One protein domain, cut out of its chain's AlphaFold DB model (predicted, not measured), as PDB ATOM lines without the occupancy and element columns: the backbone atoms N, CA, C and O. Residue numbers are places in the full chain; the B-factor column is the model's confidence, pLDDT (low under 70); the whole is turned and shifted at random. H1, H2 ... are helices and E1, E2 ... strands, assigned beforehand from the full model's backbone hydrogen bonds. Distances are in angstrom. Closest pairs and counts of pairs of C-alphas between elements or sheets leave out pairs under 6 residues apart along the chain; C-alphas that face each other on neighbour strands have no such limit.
ATOM      1  N   GLN A   5     295.619 370.906 383.699       91.44
ATOM      2  CA  GLN A   5     295.962 369.782 384.568       91.44
ATOM      3  C   GLN A   5     296.805 368.752 383.816       91.44
ATOM      4  O   GLN A   5     297.832 368.299 384.320       91.44
ATOM      5  N   TRP A   6     296.430 368.447 382.571       92.00
ATOM      6  CA  TRP A   6     297.195 367.541 381.718       92.00
ATOM      7  C   TRP A   6     298.621 368.047 381.467       92.00
ATOM      8  O   TRP A   6     299.574 367.275 381.591       92.00
ATOM      9  N   VAL A   7     298.792 369.343 381.168       90.69
ATOM     10  CA  VAL A   7     300.122 369.947 380.949       90.69
ATOM     11  C   VAL A   7     300.994 369.818 382.198       90.69
ATOM     12  O   VAL A   7     302.171 369.464 382.094       90.69
ATOM     13  N   TYR A   8     300.424 370.074 383.378       91.75
ATOM     14  CA  TYR A   8     301.144 369.977 384.645       91.75
ATOM     15  C   TYR A   8     301.570 368.538 384.967       91.75
ATOM     16  O   TYR A   8     302.750 368.292 385.231       91.75
ATOM     17  N   GLU A   9     300.646 367.577 384.884       93.75
ATOM     18  CA  GLU A   9     300.953 366.170 385.169       93.75
ATOM     19  C   GLU A   9     301.981 365.605 384.184       93.75
ATOM     20  O   GLU A   9     302.926 364.926 384.598       93.75
ATOM     21  N   LYS A  10     301.893 365.967 382.896       90.38
ATOM     22  CA  LYS A  10     302.914 365.583 381.912       90.38
ATOM     23  C   LYS A  10     304.272 366.213 382.176       90.38
ATOM     24  O   LYS A  10     305.285 365.523 382.062       90.38
ATOM     25  N   GLY A  11     304.321 367.480 382.584       88.00
ATOM     26  CA  GLY A  11     305.570 368.116 383.000       88.00
ATOM     27  C   GLY A  11     306.224 367.389 384.179       88.00
ATOM     28  O   GLY A  11     307.427 367.123 384.161       88.00
ATOM     29  N   LYS A  12     305.423 367.001 385.176       91.06
ATOM     30  CA  LYS A  12     305.873 366.277 386.373       91.06
ATOM     31  C   LYS A  12     306.364 364.865 386.055       91.06
ATOM     32  O   LYS A  12     307.393 364.445 386.587       91.06
ATOM     33  N   GLU A  13     305.660 364.146 385.182       91.38
ATOM     34  CA  GLU A  13     306.066 362.829 384.680       91.38
ATOM     35  C   GLU A  13     307.427 362.908 383.977       91.38
ATOM     36  O   GLU A  13     308.353 362.177 384.330       91.38
ATOM     37  N   LEU A  14     307.576 363.847 383.035       86.19
ATOM     38  CA  LEU A  14     308.830 364.054 382.312       86.19
ATOM     39  C   LEU A  14     309.968 364.417 383.265       86.19
ATOM     40  O   LEU A  14     311.033 363.810 383.194       86.19
ATOM     41  N   TYR A  15     309.737 365.346 384.195       84.44
ATOM     42  CA  TYR A  15     310.747 365.757 385.172       84.44
ATOM     43  C   TYR A  15     311.257 364.582 386.019       84.44
ATOM     44  O   TYR A  15     312.453 364.481 386.269       84.44
ATOM     45  N   ARG A  16     310.367 363.667 386.420       86.19
ATOM     46  CA  ARG A  16     310.724 362.469 387.200       86.19
ATOM     47  C   ARG A  16     311.441 361.400 386.377       86.19
ATOM     48  O   ARG A  16     312.213 360.629 386.938       86.19
ATOM     49  N   LYS A  17     311.174 361.332 385.071       84.75
ATOM     50  CA  LYS A  17     311.760 360.332 384.169       84.75
ATOM     51  C   LYS A  17     313.250 360.572 383.910       84.75
ATOM     52  O   LYS A  17     313.979 359.619 383.642       84.75
ATOM     53  N   PHE A  18     313.702 361.825 383.958       79.12
ATOM     54  CA  PHE A  18     315.090 362.170 383.666       79.12
ATOM     55  C   PHE A  18     315.922 362.325 384.947       79.12
ATOM     56  O   PHE A  18     315.448 362.899 385.926       79.12
ATOM     57  N   PRO A  19     317.180 361.846 384.956       75.88
ATOM     58  CA  PRO A  19     318.045 361.968 386.122       75.88
ATOM     59  C   PRO A  19     318.322 363.442 386.445       75.88
ATOM     60  O   PRO A  19     318.672 364.227 385.561       75.88
ATOM     61  N   VAL A  20     318.221 363.795 387.731       73.31
ATOM     62  CA  VAL A  20     318.440 365.160 388.255       73.31
ATOM     63  C   VAL A  20     319.816 365.715 387.851       73.31
ATOM     64  O   VAL A  20     319.951 366.910 387.542       73.31
ATOM     65  N   ASP A  21     320.798 364.816 387.753       76.12
ATOM     66  CA  ASP A  21     322.213 365.100 387.483       76.12
ATOM     67  C   ASP A  21     322.590 364.896 386.004       76.12
ATOM     68  O   ASP A  21     323.770 364.832 385.639       76.12
ATOM     69  N   GLY A  22     321.584 364.758 385.136       80.44
ATOM     70  CA  GLY A  22     321.784 364.637 383.699       80.44
ATOM     71  C   GLY A  22     322.505 365.860 383.107       80.44
ATOM     72  O   GLY A  22     322.419 366.966 383.654       80.44
ATOM     73  N   PRO A  23     323.217 365.703 381.976       85.44
ATOM     74  CA  PRO A  23     323.776 366.838 381.248       85.44
ATOM     75  C   PRO A  23     322.667 367.835 380.868       85.44
ATOM     76  O   PRO A  23     321.686 367.459 380.233       85.44
ATOM     77  N   LYS A  24     322.835 369.113 381.226       85.44
ATOM     78  CA  LYS A  24     321.883 370.192 380.905       85.44
ATOM     79  C   LYS A  24     322.478 371.118 379.852       85.44
ATOM     80  O   LYS A  24     323.660 371.459 379.922       85.44
ATOM     81  N   VAL A  25     321.660 371.524 378.882       89.50
ATOM     82  CA  VAL A  25     322.076 372.340 377.733       89.50
ATOM     83  C   VAL A  25     320.983 373.308 377.311       89.50
ATOM     84  O   VAL A  25     319.800 372.989 377.368       89.50
ATOM     85  N   GLY A  26     321.392 374.489 376.850       88.44
ATOM     86  CA  GLY A  26     320.498 375.425 376.176       88.44
ATOM     87  C   GLY A  26     320.438 375.153 374.673       88.44
ATOM     88  O   GLY A  26     321.485 375.009 374.031       88.44
ATOM     89  N   LEU A  27     319.231 375.166 374.110       92.88
ATOM     90  CA  LEU A  27     318.959 375.054 372.675       92.88
ATOM     91  C   LEU A  27     318.079 376.227 372.225       92.88
ATOM     92  O   LEU A  27     317.207 376.669 372.972       92.88
ATOM     93  N   SER A  28     318.308 376.736 371.011       93.12
ATOM     94  CA  SER A  28     317.423 377.750 370.433       93.12
ATOM     95  C   SER A  28     316.011 377.189 370.274       93.12
ATOM     96  O   SER A  28     315.841 376.065 369.800       93.12
ATOM     97  N   LYS A  29     314.993 377.998 370.592       94.75
ATOM     98  CA  LYS A  29     313.589 377.634 370.351       94.75
ATOM     99  C   LYS A  29     313.333 377.333 368.872       94.75
ATOM    100  O   LYS A  29     312.550 376.439 368.584       94.75
ATOM    101  N   SER A  30     313.996 378.038 367.951       95.44
ATOM    102  CA  SER A  30     313.843 377.793 366.511       95.44
ATOM    103  C   SER A  30     314.296 376.385 366.128       95.44
ATOM    104  O   SER A  30     313.525 375.646 365.531       95.44
ATOM    105  N   ILE A  31     315.498 375.985 366.558       95.19
ATOM    106  CA  ILE A  31     316.050 374.648 366.299       95.19
ATOM    107  C   ILE A  31     315.193 373.577 366.977       95.19
ATOM    108  O   ILE A  31     314.896 372.556 366.367       95.19
ATOM    109  N   LEU A  32     314.754 373.820 368.218       95.06
ATOM    110  CA  LEU A  32     313.871 372.898 368.929       95.06
ATOM    111  C   LEU A  32     312.584 372.633 368.138       95.06
ATOM    112  O   LEU A  32     312.218 371.480 367.943       95.06
ATOM    113  N   TRP A  33     311.901 373.688 367.686       95.88
ATOM    114  CA  TRP A  33     310.646 373.537 366.953       95.88
ATOM    115  C   TRP A  33     310.836 372.962 365.554       95.88
ATOM    116  O   TRP A  33     309.984 372.197 365.117       95.88
ATOM    117  N   ASP A  34     311.935 373.287 364.879       96.56
ATOM    118  CA  ASP A  34     312.280 372.708 363.580       96.56
ATOM    119  C   ASP A  34     312.478 371.187 363.679       96.56
ATOM    120  O   ASP A  34     311.843 370.437 362.946       96.56
ATOM    121  N   TYR A  35     313.268 370.715 364.644       96.50
ATOM    122  CA  TYR A  35     313.472 369.279 364.872       96.50
ATOM    123  C   TYR A  35     312.250 368.556 365.453       96.50
ATOM    124  O   TYR A  35     312.187 367.333 365.393       96.50
ATOM    125  N   TYR A  36     311.311 369.288 366.058       93.75
ATOM    126  CA  TYR A  36     310.078 368.715 366.597       93.75
ATOM    127  C   TYR A  36     308.974 368.582 365.543       93.75
ATOM    128  O   TYR A  36     308.185 367.644 365.606       93.75
ATOM    129  N   LYS A  37     308.874 369.543 364.617       95.81
ATOM    130  CA  LYS A  37     307.760 369.632 363.659       95.81
ATOM    131  C   LYS A  37     308.090 369.098 362.272       95.81
ATOM    132  O   LYS A  37     307.163 368.744 361.556       95.81
ATOM    133  N   ASN A  38     309.364 369.095 361.890       96.62
ATOM    134  CA  ASN A  38     309.791 368.693 360.558       96.62
ATOM    135  C   ASN A  38     310.515 367.351 360.620       96.62
ATOM    136  O   ASN A  38     311.258 367.088 361.566       96.62
ATOM    137  N   ASP A  39     310.357 366.548 359.570       96.31
ATOM    138  CA  ASP A  39     311.116 365.312 359.425       96.31
ATOM    139  C   ASP A  39     312.609 365.619 359.289       96.31
ATOM    140  O   ASP A  39     313.034 366.510 358.544       96.31
ATOM    141  N   LYS A  40     313.416 364.865 360.033       96.69
ATOM    142  CA  LYS A  40     314.874 364.952 360.015       96.69
ATOM    143  C   LYS A  40     315.450 363.573 359.771       96.69
ATOM    144  O   LYS A  40     314.946 362.560 360.247       96.69
ATOM    145  N   THR A  41     316.548 363.542 359.035       96.88
ATOM    146  CA  THR A  41     317.302 362.306 358.851       96.88
ATOM    147  C   THR A  41     317.974 361.897 360.161       96.88
ATOM    148  O   THR A  41     318.268 362.731 361.024       96.88
ATOM    149  N   GLU A  42     318.300 360.612 360.295       95.94
ATOM    150  CA  GLU A  42     319.072 360.111 361.439       95.94
ATOM    151  C   GLU A  42     320.382 360.897 361.629       95.94
ATOM    152  O   GLU A  42     320.736 361.287 362.744       95.94
ATOM    153  N   PHE A  43     321.067 361.219 360.527       96.75
ATOM    154  CA  PHE A  43     322.300 362.000 360.569       96.75
ATOM    155  C   PHE A  43     322.077 363.419 361.113       96.75
ATOM    156  O   PHE A  43     322.885 363.907 361.903       96.75
ATOM    157  N   GLN A  44     320.965 364.071 360.765       97.56
ATOM    158  CA  GLN A  44     320.620 365.383 361.322       97.56
ATOM    159  C   GLN A  44     320.345 365.308 362.827       97.56
ATOM    160  O   GLN A  44     320.769 366.205 363.562       97.56
ATOM    161  N   HIS A  45     319.682 364.249 363.307       97.06
ATOM    162  CA  HIS A  45     319.517 364.018 364.744       97.06
ATOM    163  C   HIS A  45     320.864 363.817 365.442       97.06
ATOM    164  O   HIS A  45     321.106 364.414 366.488       97.06
ATOM    165  N   LEU A  46     321.778 363.055 364.844       97.44
ATOM    166  CA  LEU A  46     323.125 362.859 365.382       97.44
ATOM    167  C   LEU A  46     323.945 364.143 365.420       97.44
ATOM    168  O   LEU A  46     324.680 364.359 366.382       97.44
ATOM    169  N   CYS A  47     323.801 365.014 364.424       98.00
ATOM    170  CA  CYS A  47     324.448 366.322 364.438       98.00
ATOM    171  C   CYS A  47     323.892 367.192 365.566       98.00
ATOM    172  O   CYS A  47     324.674 367.742 366.342       98.00
ATOM    173  N   LEU A  48     322.570 367.218 365.761       97.75
ATOM    174  CA  LEU A  48     321.974 367.899 366.911       97.75
ATOM    175  C   LEU A  48     322.504 367.330 368.238       97.75
ATOM    176  O   LEU A  48     322.933 368.094 369.103       97.75
ATOM    177  N   LEU A  49     322.542 366.005 368.401       97.06
ATOM    178  CA  LEU A  49     323.095 365.370 369.602       97.06
ATOM    179  C   LEU A  49     324.583 365.697 369.786       97.06
ATOM    180  O   LEU A  49     325.015 365.962 370.906       97.06
ATOM    181  N   GLY A  50     325.359 365.738 368.702       97.56
ATOM    182  CA  GLY A  50     326.767 366.130 368.691       97.56
ATOM    183  C   GLY A  50     326.972 367.558 369.190       97.56
ATOM    184  O   GLY A  50     327.793 367.790 370.084       97.56
ATOM    185  N   PHE A  51     326.177 368.490 368.665       97.75
ATOM    186  CA  PHE A  51     326.149 369.891 369.069       97.75
ATOM    187  C   PHE A  51     325.785 370.053 370.551       97.75
ATOM    188  O   PHE A  51     326.519 370.693 371.311       97.75
ATOM    189  N   LEU A  52     324.689 369.425 370.988       96.94
ATOM    190  CA  LEU A  52     324.249 369.445 372.385       96.94
ATOM    191  C   LEU A  52     325.301 368.811 373.305       96.94
ATOM    192  O   LEU A  52     325.648 369.383 374.339       96.94
ATOM    193  N   GLY A  53     325.885 367.687 372.894       97.06
ATOM    194  CA  GLY A  53     326.966 367.015 373.603       97.06
ATOM    195  C   GLY A  53     328.148 367.952 373.854       97.06
ATOM    196  O   GLY A  53     328.572 368.100 375.001       97.06
ATOM    197  N   ILE A  54     328.624 368.663 372.825       97.25
ATOM    198  CA  ILE A  54     329.711 369.647 372.970       97.25
ATOM    199  C   ILE A  54     329.298 370.806 373.877       97.25
ATOM    200  O   ILE A  54     330.053 371.135 374.794       97.25
ATOM    201  N   LYS A  55     328.106 371.397 373.695       96.06
ATOM    202  CA  LYS A  55     327.634 372.491 374.567       96.06
ATOM    203  C   LYS A  55     327.583 372.076 376.033       96.06
ATOM    204  O   LYS A  55     327.960 372.870 376.892       96.06
ATOM    205  N   SER A  56     327.173 370.840 376.319       95.69
ATOM    206  CA  SER A  56     327.117 370.314 377.689       95.69
ATOM    207  C   SER A  56     328.496 370.224 378.351       95.69
ATOM    208  O   SER A  56     328.609 370.406 379.560       95.69
ATOM    209  N   ILE A  57     329.550 369.965 377.567       96.19
ATOM    210  CA  ILE A  57     330.934 369.878 378.053       96.19
ATOM    211  C   ILE A  57     331.555 371.271 378.178       96.19
ATOM    212  O   ILE A  57     332.275 371.552 379.143       96.19
ATOM    213  N   LEU A  58     331.307 372.125 377.182       95.38
ATOM    214  CA  LEU A  58     331.893 373.454 377.091       95.38
ATOM    215  C   LEU A  58     331.304 374.396 378.147       95.38
ATOM    216  O   LEU A  58     332.051 375.122 378.803       95.38
ATOM    217  N   GLN A  59     329.985 374.340 378.355       92.19
ATOM    218  CA  GLN A  59     329.252 375.229 379.258       92.19
ATOM    219  C   GLN A  59     329.642 376.699 379.003       92.19
ATOM    220  O   GLN A  59     329.496 377.192 377.887       92.19
ATOM    221  N   ASN A  60     330.182 377.390 380.013       92.00
ATOM    222  CA  ASN A  60     330.580 378.794 379.913       92.00
ATOM    223  C   ASN A  60     332.018 379.005 379.412       92.00
ATOM    224  O   ASN A  60     332.394 380.149 379.140       92.00
ATOM    225  N   LYS A  61     332.817 377.939 379.262       95.12
ATOM    226  CA  LYS A  61     334.226 378.029 378.852       95.12
ATOM    227  C   LYS A  61     334.344 378.623 377.445       95.12
ATOM    228  O   LYS A  61     333.500 378.371 376.589       95.12
ATOM    229  N   ALA A  62     335.407 379.388 377.203       96.25
ATOM    230  CA  ALA A  62     335.726 379.889 375.864       96.25
ATOM    231  C   ALA A  62     336.070 378.740 374.905       96.25
ATOM    232  O   ALA A  62     335.610 378.714 373.769       96.25
ATOM    233  N   TYR A  63     336.812 377.748 375.394       97.75
ATOM    234  CA  TYR A  63     337.164 376.536 374.666       97.75
ATOM    235  C   TYR A  63     337.403 375.376 375.637       97.75
ATOM    236  O   TYR A  63     337.576 375.569 376.847       97.75
ATOM    237  N   CYS A  64     337.455 374.151 375.121       96.50
ATOM    238  CA  CYS A  64     337.971 373.017 375.885       96.50
ATOM    239  C   CYS A  64     338.579 371.944 374.985       96.50
ATOM    240  O   CYS A  64     338.186 371.792 373.830       96.50
ATOM    241  N   LYS A  65     339.508 371.163 375.544       96.12
ATOM    242  CA  LYS A  65     339.980 369.915 374.940       96.12
ATOM    243  C   LYS A  65     339.088 368.762 375.393       96.12
ATOM    244  O   LYS A  65     338.873 368.594 376.592       96.12
ATOM    245  N   MET A  66     338.635 367.933 374.461       95.50
ATOM    246  CA  MET A  66     337.881 366.711 374.746       95.50
ATOM    247  C   MET A  66     338.339 365.550 373.859       95.50
ATOM    248  O   MET A  66     339.164 365.716 372.964       95.50
ATOM    249  N   ASN A  67     337.833 364.348 374.127       95.75
ATOM    250  CA  ASN A  67     338.064 363.167 373.297       95.75
ATOM    251  C   ASN A  67     336.730 362.617 372.770       95.75
ATOM    252  O   ASN A  67     335.672 362.925 373.322       95.75
ATOM    253  N   ASN A  68     336.786 361.800 371.711       96.44
ATOM    254  CA  ASN A  68     335.583 361.247 371.078       96.44
ATOM    255  C   ASN A  68     334.749 360.422 372.069       96.44
ATOM    256  O   ASN A  68     333.537 360.567 372.089       96.44
ATOM    257  N   LYS A  69     335.377 359.620 372.941       96.88
ATOM    258  CA  LYS A  69     334.656 358.767 373.900       96.88
ATOM    259  C   LYS A  69     333.763 359.574 374.846       96.88
ATOM    260  O   LYS A  69     332.589 359.252 375.018       96.88
ATOM    261  N   PHE A  70     334.296 360.646 375.431       97.25
ATOM    262  CA  PHE A  70     333.523 361.509 376.319       97.25
ATOM    263  C   PHE A  70     332.459 362.301 375.558       97.25
ATOM    264  O   PHE A  70     331.338 362.428 376.044       97.25
ATOM    265  N   TRP A  71     332.778 362.782 374.355       97.94
ATOM    266  CA  TRP A  71     331.806 363.462 373.504       97.94
ATOM    267  C   TRP A  71     330.621 362.555 373.141       97.94
ATOM    268  O   TRP A  71     329.482 362.926 373.405       97.94
ATOM    269  N   LEU A  72     330.881 361.337 372.660       97.88
ATOM    270  CA  LEU A  72     329.856 360.336 372.342       97.88
ATOM    271  C   LEU A  72     329.030 359.948 373.577       97.88
ATOM    272  O   LEU A  72     327.814 359.826 373.487       97.88
ATOM    273  N   SER A  73     329.661 359.838 374.752       96.88
ATOM    274  CA  SER A  73     328.933 359.590 376.008       96.88
ATOM    275  C   SER A  73     327.921 360.701 376.304       96.88
ATOM    276  O   SER A  73     326.814 360.425 376.755       96.88
ATOM    277  N   ARG A  74     328.275 361.961 376.020       96.06
ATOM    278  CA  ARG A  74     327.377 363.113 376.195       96.06
ATOM    279  C   ARG A  74     326.273 363.162 375.146       96.06
ATOM    280  O   ARG A  74     325.158 363.532 375.494       96.06
ATOM    281  N   MET A  75     326.566 362.769 373.904       96.38
ATOM    282  CA  MET A  75     325.543 362.586 372.865       96.38
ATOM    283  C   MET A  75     324.498 361.547 373.289       96.38
ATOM    284  O   MET A  75     323.315 361.738 373.043       96.38
ATOM    285  N   ASP A  76     324.935 360.497 373.991       95.56
ATOM    286  CA  ASP A  76     324.087 359.433 374.546       95.56
ATOM    287  C   ASP A  76     323.425 359.810 375.891       95.56
ATOM    288  O   ASP A  76     322.888 358.961 376.598       95.56
ATOM    289  N   GLY A  77     323.508 361.081 376.305       92.50
ATOM    290  CA  GLY A  77     322.890 361.588 377.535       92.50
ATOM    291  C   GLY A  77     323.598 361.195 378.839       92.50
ATOM    292  O   GLY A  77     323.106 361.512 379.923       92.50
ATOM    293  N   LYS A  78     324.768 360.546 378.783       92.81
ATOM    294  CA  LYS A  78     325.507 360.117 379.978       92.81
ATOM    295  C   LYS A  78     326.323 361.264 380.573       92.81
ATOM    296  O   LYS A  78     326.988 362.020 379.869       92.81
ATOM    297  N   ALA A  79     326.324 361.381 381.902       91.69
ATOM    298  CA  ALA A  79     327.053 362.441 382.603       91.69
ATOM    299  C   ALA A  79     328.580 362.229 382.635       91.69
ATOM    300  O   ALA A  79     329.348 363.189 382.691       91.69
ATOM    301  N   LYS A  80     329.035 360.977 382.602       93.00
ATOM    302  CA  LYS A  80     330.454 360.599 382.631       93.00
ATOM    303  C   LYS A  80     330.816 359.867 381.343       93.00
ATOM    304  O   LYS A  80     329.939 359.374 380.638       93.00
ATOM    305  N   SER A  81     332.110 359.820 381.033       95.75
ATOM    306  CA  SER A  81     332.599 358.972 379.948       95.75
ATOM    307  C   SER A  81     332.313 357.510 380.277       95.75
ATOM    308  O   SER A  81     332.603 357.085 381.392       95.75
ATOM    309  N   VAL A  82     331.836 356.752 379.293       96.06
ATOM    310  CA  VAL A  82     331.782 355.285 379.380       96.06
ATOM    311  C   VAL A  82     333.186 354.691 379.498       96.06
ATOM    312  O   VAL A  82     334.177 355.301 379.045       96.06
ATOM    313  N   ASN A  83     333.281 353.502 380.096       95.56
ATOM    314  CA  ASN A  83     334.535 352.754 380.108       95.56
ATOM    315  C   ASN A  83     334.772 352.163 378.719       95.56
ATOM    316  O   ASN A  83     335.821 352.449 378.126       95.56
ATOM    317  N   ASP A  84     333.748 351.505 378.171       95.94
ATOM    318  CA  ASP A  84     333.748 350.882 376.850       95.94
ATOM    319  C   ASP A  84     332.682 351.473 375.902       95.94
ATOM    320  O   ASP A  84     331.589 351.862 376.311       95.94
ATOM    321  N   ILE A  85     332.991 351.551 374.603       94.81
ATOM    322  CA  ILE A  85     332.076 352.074 373.567       94.81
ATOM    323  C   ILE A  85     330.820 351.197 373.416       94.81
ATOM    324  O   ILE A  85     329.765 351.693 373.018       94.81
ATOM    325  N   SER A  86     330.896 349.915 373.778       95.44
ATOM    326  CA  SER A  86     329.764 348.987 373.811       95.44
ATOM    327  C   SER A  86     328.710 349.308 374.882       95.44
ATOM    328  O   SER A  86     327.630 348.721 374.860       95.44
ATOM    329  N   GLU A  87     328.956 350.265 375.779       96.19
ATOM    330  CA  GLU A  87     327.954 350.765 376.734       96.19
ATOM    331  C   GLU A  87     327.037 351.850 376.135       96.19
ATOM    332  O   GLU A  87     326.055 352.262 376.765       96.19
ATOM    333  N   LEU A  88     327.369 352.361 374.943       96.75
ATOM    334  CA  LEU A  88     326.575 353.371 374.240       96.75
ATOM    335  C   LEU A  88     325.362 352.734 373.560       96.75
ATOM    336  O   LEU A  88     325.427 351.580 373.120       96.75
ATOM    337  N   SER A  89     324.271 353.489 373.412       96.31
ATOM    338  CA  SER A  89     323.112 353.025 372.639       96.31
ATOM    339  C   SER A  89     323.507 352.588 371.211       96.31
ATOM    340  O   SER A  89     324.480 353.112 370.656       96.31
ATOM    341  N   PRO A  90     322.786 351.630 370.589       96.12
ATOM    342  CA  PRO A  90     323.130 351.119 369.257       96.12
ATOM    343  C   PRO A  90     323.298 352.218 368.200       96.12
ATOM    344  O   PRO A  90     324.250 352.180 367.419       96.12
ATOM    345  N   VAL A  91     322.433 353.237 368.246       95.06
ATOM    346  CA  VAL A  91     322.487 354.398 367.349       95.06
ATOM    347  C   VAL A  91     323.818 355.128 367.515       95.06
ATOM    348  O   VAL A  91     324.584 355.203 366.562       95.06
ATOM    349  N   ILE A  92     324.170 355.583 368.721       97.12
ATOM    350  CA  ILE A  92     325.431 356.313 368.944       97.12
ATOM    351  C   ILE A  92     326.654 355.439 368.635       97.12
ATOM    352  O   ILE A  92     327.633 355.910 368.050       97.12
ATOM    353  N   ARG A  93     326.597 354.152 368.982       96.62
ATOM    354  CA  ARG A  93     327.684 353.193 368.754       96.62
ATOM    355  C   ARG A  93     328.022 353.033 367.273       96.62
ATOM    356  O   ARG A  93     329.201 352.979 366.933       96.62
ATOM    357  N   SER A  94     327.017 353.015 366.396       95.00
ATOM    358  CA  SER A  94     327.226 352.906 364.944       95.00
ATOM    359  C   SER A  94     328.010 354.093 364.351       95.00
ATOM    360  O   SER A  94     328.699 353.942 363.339       95.00
ATOM    361  N   TYR A  95     328.026 355.237 365.048       95.12
ATOM    362  CA  TYR A  95     328.767 356.447 364.669       95.12
ATOM    363  C   TYR A  95     330.044 356.678 365.491       95.12
ATOM    364  O   TYR A  95     330.681 357.724 365.366       95.12
ATOM    365  N   ALA A  96     330.469 355.710 366.310       95.25
ATOM    366  CA  ALA A  96     331.613 355.868 367.211       95.25
ATOM    367  C   ALA A  96     332.996 355.741 366.535       95.25
ATOM    368  O   ALA A  96     334.018 355.978 367.182       95.25
ATOM    369  N   ASN A  97     333.052 355.372 365.251       95.44
ATOM    370  CA  ASN A  97     334.308 355.263 364.503       95.44
ATOM    371  C   ASN A  97     334.828 356.631 364.007       95.44
ATOM    372  O   ASN A  97     334.115 357.639 363.990       95.44
ATOM    373  N   GLU A  98     336.096 356.677 363.588       93.69
ATOM    374  CA  GLU A  98     336.756 357.931 363.197       93.69
ATOM    375  C   GLU A  98     336.113 358.584 361.965       93.69
ATOM    376  O   GLU A  98     335.948 359.800 361.926       93.69
ATOM    377  N   TYR A  99     335.688 357.790 360.977       96.19
ATOM    378  CA  TYR A  99     335.031 358.316 359.780       96.19
ATOM    379  C   TYR A  99     333.729 359.046 360.131       96.19
ATOM    380  O   TYR A  99     333.524 360.187 359.715       96.19
ATOM    381  N   GLN A 100     332.881 358.418 360.947       96.62
ATOM    382  CA  GLN A 100     331.585 358.969 361.332       96.62
ATOM    383  C   GLN A 100     331.726 360.173 362.262       96.62
ATOM    384  O   GLN A 100     331.118 361.217 362.023       96.62
ATOM    385  N   THR A 101     332.593 360.088 363.273       96.62
ATOM    386  CA  THR A 101     332.857 361.234 364.157       96.62
ATOM    387  C   THR A 101     333.455 362.418 363.397       96.62
ATOM    388  O   THR A 101     333.095 363.560 363.681       96.62
ATOM    389  N   ARG A 102     334.321 362.180 362.401       96.44
ATOM    390  CA  ARG A 102     334.818 363.231 361.502       96.44
ATOM    391  C   ARG A 102     333.690 363.839 360.674       96.44
ATOM    392  O   ARG A 102     333.621 365.060 360.602       96.44
ATOM    393  N   LYS A 103     332.800 363.019 360.109       97.50
ATOM    394  CA  LYS A 103     331.647 363.486 359.325       97.50
ATOM    395  C   LYS A 103     330.738 364.407 360.148       97.50
ATOM    396  O   LYS A 103     330.414 365.495 359.689       97.50
ATOM    397  N   ILE A 104     330.416 364.022 361.386       98.06
ATOM    398  CA  ILE A 104     329.632 364.863 362.307       98.06
ATOM    399  C   ILE A 104     330.386 366.164 362.623       98.06
ATOM    400  O   ILE A 104     329.806 367.239 362.564       98.06
ATOM    401  N   LYS A 105     331.689 366.105 362.933       97.50
ATOM    402  CA  LYS A 105     332.479 367.319 363.217       97.50
ATOM    403  C   LYS A 105     332.547 368.276 362.031       97.50
ATOM    404  O   LYS A 105     332.601 369.475 362.266       97.50
ATOM    405  N   THR A 106     332.622 367.762 360.805       97.69
ATOM    406  CA  THR A 106     332.582 368.579 359.584       97.69
ATOM    407  C   THR A 106     331.237 369.285 359.478       97.69
ATOM    408  O   THR A 106     331.216 370.507 359.457       97.69
ATOM    409  N   GLU A 107     330.131 368.548 359.587       98.31
ATOM    410  CA  GLU A 107     328.779 369.125 359.562       98.31
ATOM    411  C   GLU A 107     328.581 370.214 360.631       98.31
ATOM    412  O   GLU A 107     328.026 371.278 360.370       98.31
ATOM    413  N   LEU A 108     329.081 369.982 361.848       97.94
ATOM    414  CA  LEU A 108     329.011 370.971 362.923       97.94
ATOM    415  C   LEU A 108     329.863 372.217 362.651       97.94
ATOM    416  O   LEU A 108     329.512 373.311 363.095       97.94
ATOM    417  N   ARG A 109     330.988 372.062 361.953       97.38
ATOM    418  CA  ARG A 109     331.844 373.185 361.565       97.38
ATOM    419  C   ARG A 109     331.142 374.055 360.537       97.38
ATOM    420  O   ARG A 109     331.058 375.263 360.720       97.38
ATOM    421  N   ASP A 110     330.597 373.403 359.519       97.31
ATOM    422  CA  ASP A 110     330.067 374.063 358.334       97.31
ATOM    423  C   ASP A 110     328.703 374.710 358.622       97.31
ATOM    424  O   ASP A 110     328.431 375.806 358.143       97.31
ATOM    425  N   ASN A 111     327.875 374.077 359.467       97.00
ATOM    426  CA  ASN A 111     326.474 374.479 359.657       97.00
ATOM    427  C   ASN A 111     326.095 374.873 361.097       97.00
ATOM    428  O   ASN A 111     324.991 375.369 361.320       97.00
ATOM    429  N   TRP A 112     326.973 374.672 362.090       96.06
ATOM    430  CA  TRP A 112     326.664 374.934 363.511       96.06
ATOM    431  C   TRP A 112     327.658 375.870 364.208       96.06
ATOM    432  O   TRP A 112     327.645 375.971 365.439       96.06
ATOM    433  N   ASN A 113     328.499 376.563 363.432       95.50
ATOM    434  CA  ASN A 113     329.497 377.518 363.922       95.50
ATOM    435  C   ASN A 113     330.451 376.922 364.977       95.50
ATOM    436  O   ASN A 113     330.867 377.586 365.930       95.50
ATOM    437  N   LEU A 114     330.744 375.624 364.866       97.50
ATOM    438  CA  LEU A 114     331.708 374.958 365.731       97.50
ATOM    439  C   LEU A 114     333.115 375.187 365.184       97.50
ATOM    440  O   LEU A 114     333.404 374.810 364.059       97.50
ATOM    441  N   VAL A 115     334.039 375.668 366.005       98.00
ATOM    442  CA  VAL A 115     335.463 375.716 365.655       98.00
ATOM    443  C   VAL A 115     336.170 374.534 366.306       98.00
ATOM    444  O   VAL A 115     335.984 374.271 367.496       98.00
ATOM    445  N   THR A 116     336.979 373.794 365.540       97.19
ATOM    446  CA  THR A 116     337.695 372.604 366.035       97.19
ATOM    447  C   THR A 116     339.165 372.590 365.630       97.19
ATOM    448  O   THR A 116     339.480 372.913 364.488       97.19
ATOM    449  N   TYR A 117     340.047 372.106 366.509       96.44
ATOM    450  CA  TYR A 117     341.469 371.905 366.209       96.44
ATOM    451  C   TYR A 117     342.024 370.625 366.852       96.44
ATOM    452  O   TYR A 117     341.807 370.369 368.035       96.44
ATOM    453  N   SER A 118     342.757 369.800 366.098       93.50
ATOM    454  CA  SER A 118     343.227 368.485 366.581       93.50
ATOM    455  C   SER A 118     344.620 368.070 366.096       93.50
ATOM    456  O   SER A 118     344.986 366.898 366.192       93.50
ATOM    457  N   ARG A 119     345.431 368.998 365.577       92.62
ATOM    458  CA  ARG A 119     346.748 368.658 365.016       92.62
ATOM    459  C   ARG A 119     347.678 368.080 366.089       92.62
ATOM    460  O   ARG A 119     347.934 368.724 367.106       92.62
ATOM    461  N   TYR A 120     348.238 366.893 365.837       87.44
ATOM    462  CA  TYR A 120     349.203 366.207 366.716       87.44
ATOM    463  C   TYR A 120     348.765 366.148 368.192       87.44
ATOM    464  O   TYR A 120     349.561 366.371 369.107       87.44
ATOM    465  N   THR A 121     347.478 365.897 368.442       87.00
ATOM    466  CA  THR A 121     346.946 365.778 369.799       87.00
ATOM    467  C   THR A 121     345.996 364.594 369.904       87.00
ATOM    468  O   THR A 121     345.225 364.317 368.991       87.00
ATOM    469  N   ARG A 122     346.020 363.891 371.041       87.75
ATOM    470  CA  ARG A 122     344.967 362.924 371.365       87.75
ATOM    471  C   ARG A 122     343.717 363.694 371.784       87.75
ATOM    472  O   ARG A 122     343.761 364.421 372.781       87.75
ATOM    473  N   GLY A 123     342.626 363.506 371.046       93.56
ATOM    474  CA  GLY A 123     341.398 364.284 371.196       93.56
ATOM    475  C   GLY A 123     341.384 365.517 370.292       93.56
ATOM    476  O   GLY A 123     342.086 365.568 369.288       93.56
ATOM    477  N   PHE A 124     340.564 366.501 370.635       96.38
ATOM    478  CA  PHE A 124     340.377 367.712 369.847       96.38
ATOM    479  C   PHE A 124     339.939 368.870 370.746       96.38
ATOM    480  O   PHE A 124     339.281 368.675 371.771       96.38
ATOM    481  N   TYR A 125     340.362 370.070 370.381       97.56
ATOM    482  CA  TYR A 125     339.912 371.323 370.961       97.56
ATOM    483  C   TYR A 125     338.666 371.795 370.226       97.56
ATOM    484  O   TYR A 125     338.562 371.599 369.013       97.56
ATOM    485  N   VAL A 126     337.746 372.410 370.961       97.88
ATOM    486  CA  VAL A 126     336.522 372.994 370.412       97.88
ATOM    487  C   VAL A 126     336.210 374.348 371.025       97.88
ATOM    488  O   VAL A 126     336.501 374.570 372.207       97.88
ATOM    489  N   SER A 127     335.549 375.201 370.249       98.00
ATOM    490  CA  SER A 127     334.954 376.457 370.698       98.00
ATOM    491  C   SER A 127     333.707 376.803 369.875       98.00
ATOM    492  O   SER A 127     333.585 376.388 368.729       98.00
ATOM    493  N   PHE A 128     332.797 377.573 370.477       96.31
ATOM    494  CA  PHE A 128     331.715 378.294 369.786       96.31
ATOM    495  C   PHE A 128     331.892 379.824 369.872       96.31
ATOM    496  O   PHE A 128     330.980 380.567 369.524       96.31
ATOM    497  N   LYS A 129     333.000 380.292 370.462       96.06
ATOM    498  CA  LYS A 129     333.236 381.705 370.806       96.06
ATOM    499  C   LYS A 129     334.532 382.267 370.224       96.06
ATOM    500  O   LYS A 129     334.677 383.477 370.205       96.06
ATOM    501  N   MET A 130     335.473 381.396 369.872       97.19
ATOM    502  CA  MET A 130     336.804 381.764 369.405       97.19
ATOM    503  C   MET A 130     336.927 381.508 367.917       97.19
ATOM    504  O   MET A 130     336.396 380.508 367.425       97.19
ATOM    505  N   GLU A 131     337.726 382.338 367.263       97.25
ATOM    506  CA  GLU A 131     338.167 382.093 365.899       97.25
ATOM    507  C   GLU A 131     339.197 380.954 365.844       97.25
ATOM    508  O   GLU A 131     339.796 380.548 366.851       97.25
TER     509      GLU A 131
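Overview. This is residues 5 to 131 of the 168 residues of an uncharacterized protein of Muricauda sp. TY007 (UniProt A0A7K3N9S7). H3 runs through the middle of a compact body, with H4 and H6 packed across it and a small three-stranded sheet near its last residues; H1 sticks out as a free arm that adds to the length, and H2 is off to one side. The 127 printed residues hold six named helices and three named strands, in the order H1 H2 H3 E1 H4 H5 H6 E2 E3. The antiparallel sheet runs E1 E3 E2, and the class is mostly helix. The whole is compact, with a radius of gyration of the C-alphas of 15.5 A, yet elongated, spanning 56 by 32 by 29 A.

Arrangement. Start at H1, residues 5 to 17, which stands free. Next, H2, residues 29 to 37, and H3, residues 42 to 58, are near each other. H3 touches H4, residues 68 to 75, about perpendicular at 77 degrees; their closest C-alphas, Gly 53 and Arg 74, are 4.7 A apart. H5, residues 90 to 94, is close but not clearly touching H4: the closest C-alphas, Leu 72 and Ile 92, are 6.9 A apart. H6, residues 98 to 111, touches H3 with residues 104 to 108 alone, about perpendicular at 81 degrees; the closest C-alphas, Cys 47 and Ile 104, are 5.8 A apart. In the sheet, find E3, residues 124 to 127, between E1, residues 64 to 66, and E2, residues 115 to 117. N 66 and O 124 of E1 and E3 are 2.9 A apart, and N 125 and O 117 of the hairpin E2 and E3 are 2.8 A apart, both within hydrogen-bond range. H3, with residues 54 to 58, and H6, with 105 to 109, only graze the sheet. In H1 to H6 every O i to N i+4 pair is within hydrogen-bond range.

Along the chain. Find C-alpha 5 at (295.962, 369.782, 384.568), where H1 begins its 18.4 A. H3 starts at C-alpha 42, (319.072, 360.111, 361.439), and covers 24.2 A; H6 covers 19.8 A. E3 ends at C-alpha 127, (334.954, 376.457, 370.698).

Size, cuts and confidence. The C-alphas farthest apart, Gln 5 and Tyr 120, are 56.3 A apart. The printed part has no cut; the links H1 to H2 and H4 to H5 are long. No printed residue is under 70 in pLDDT.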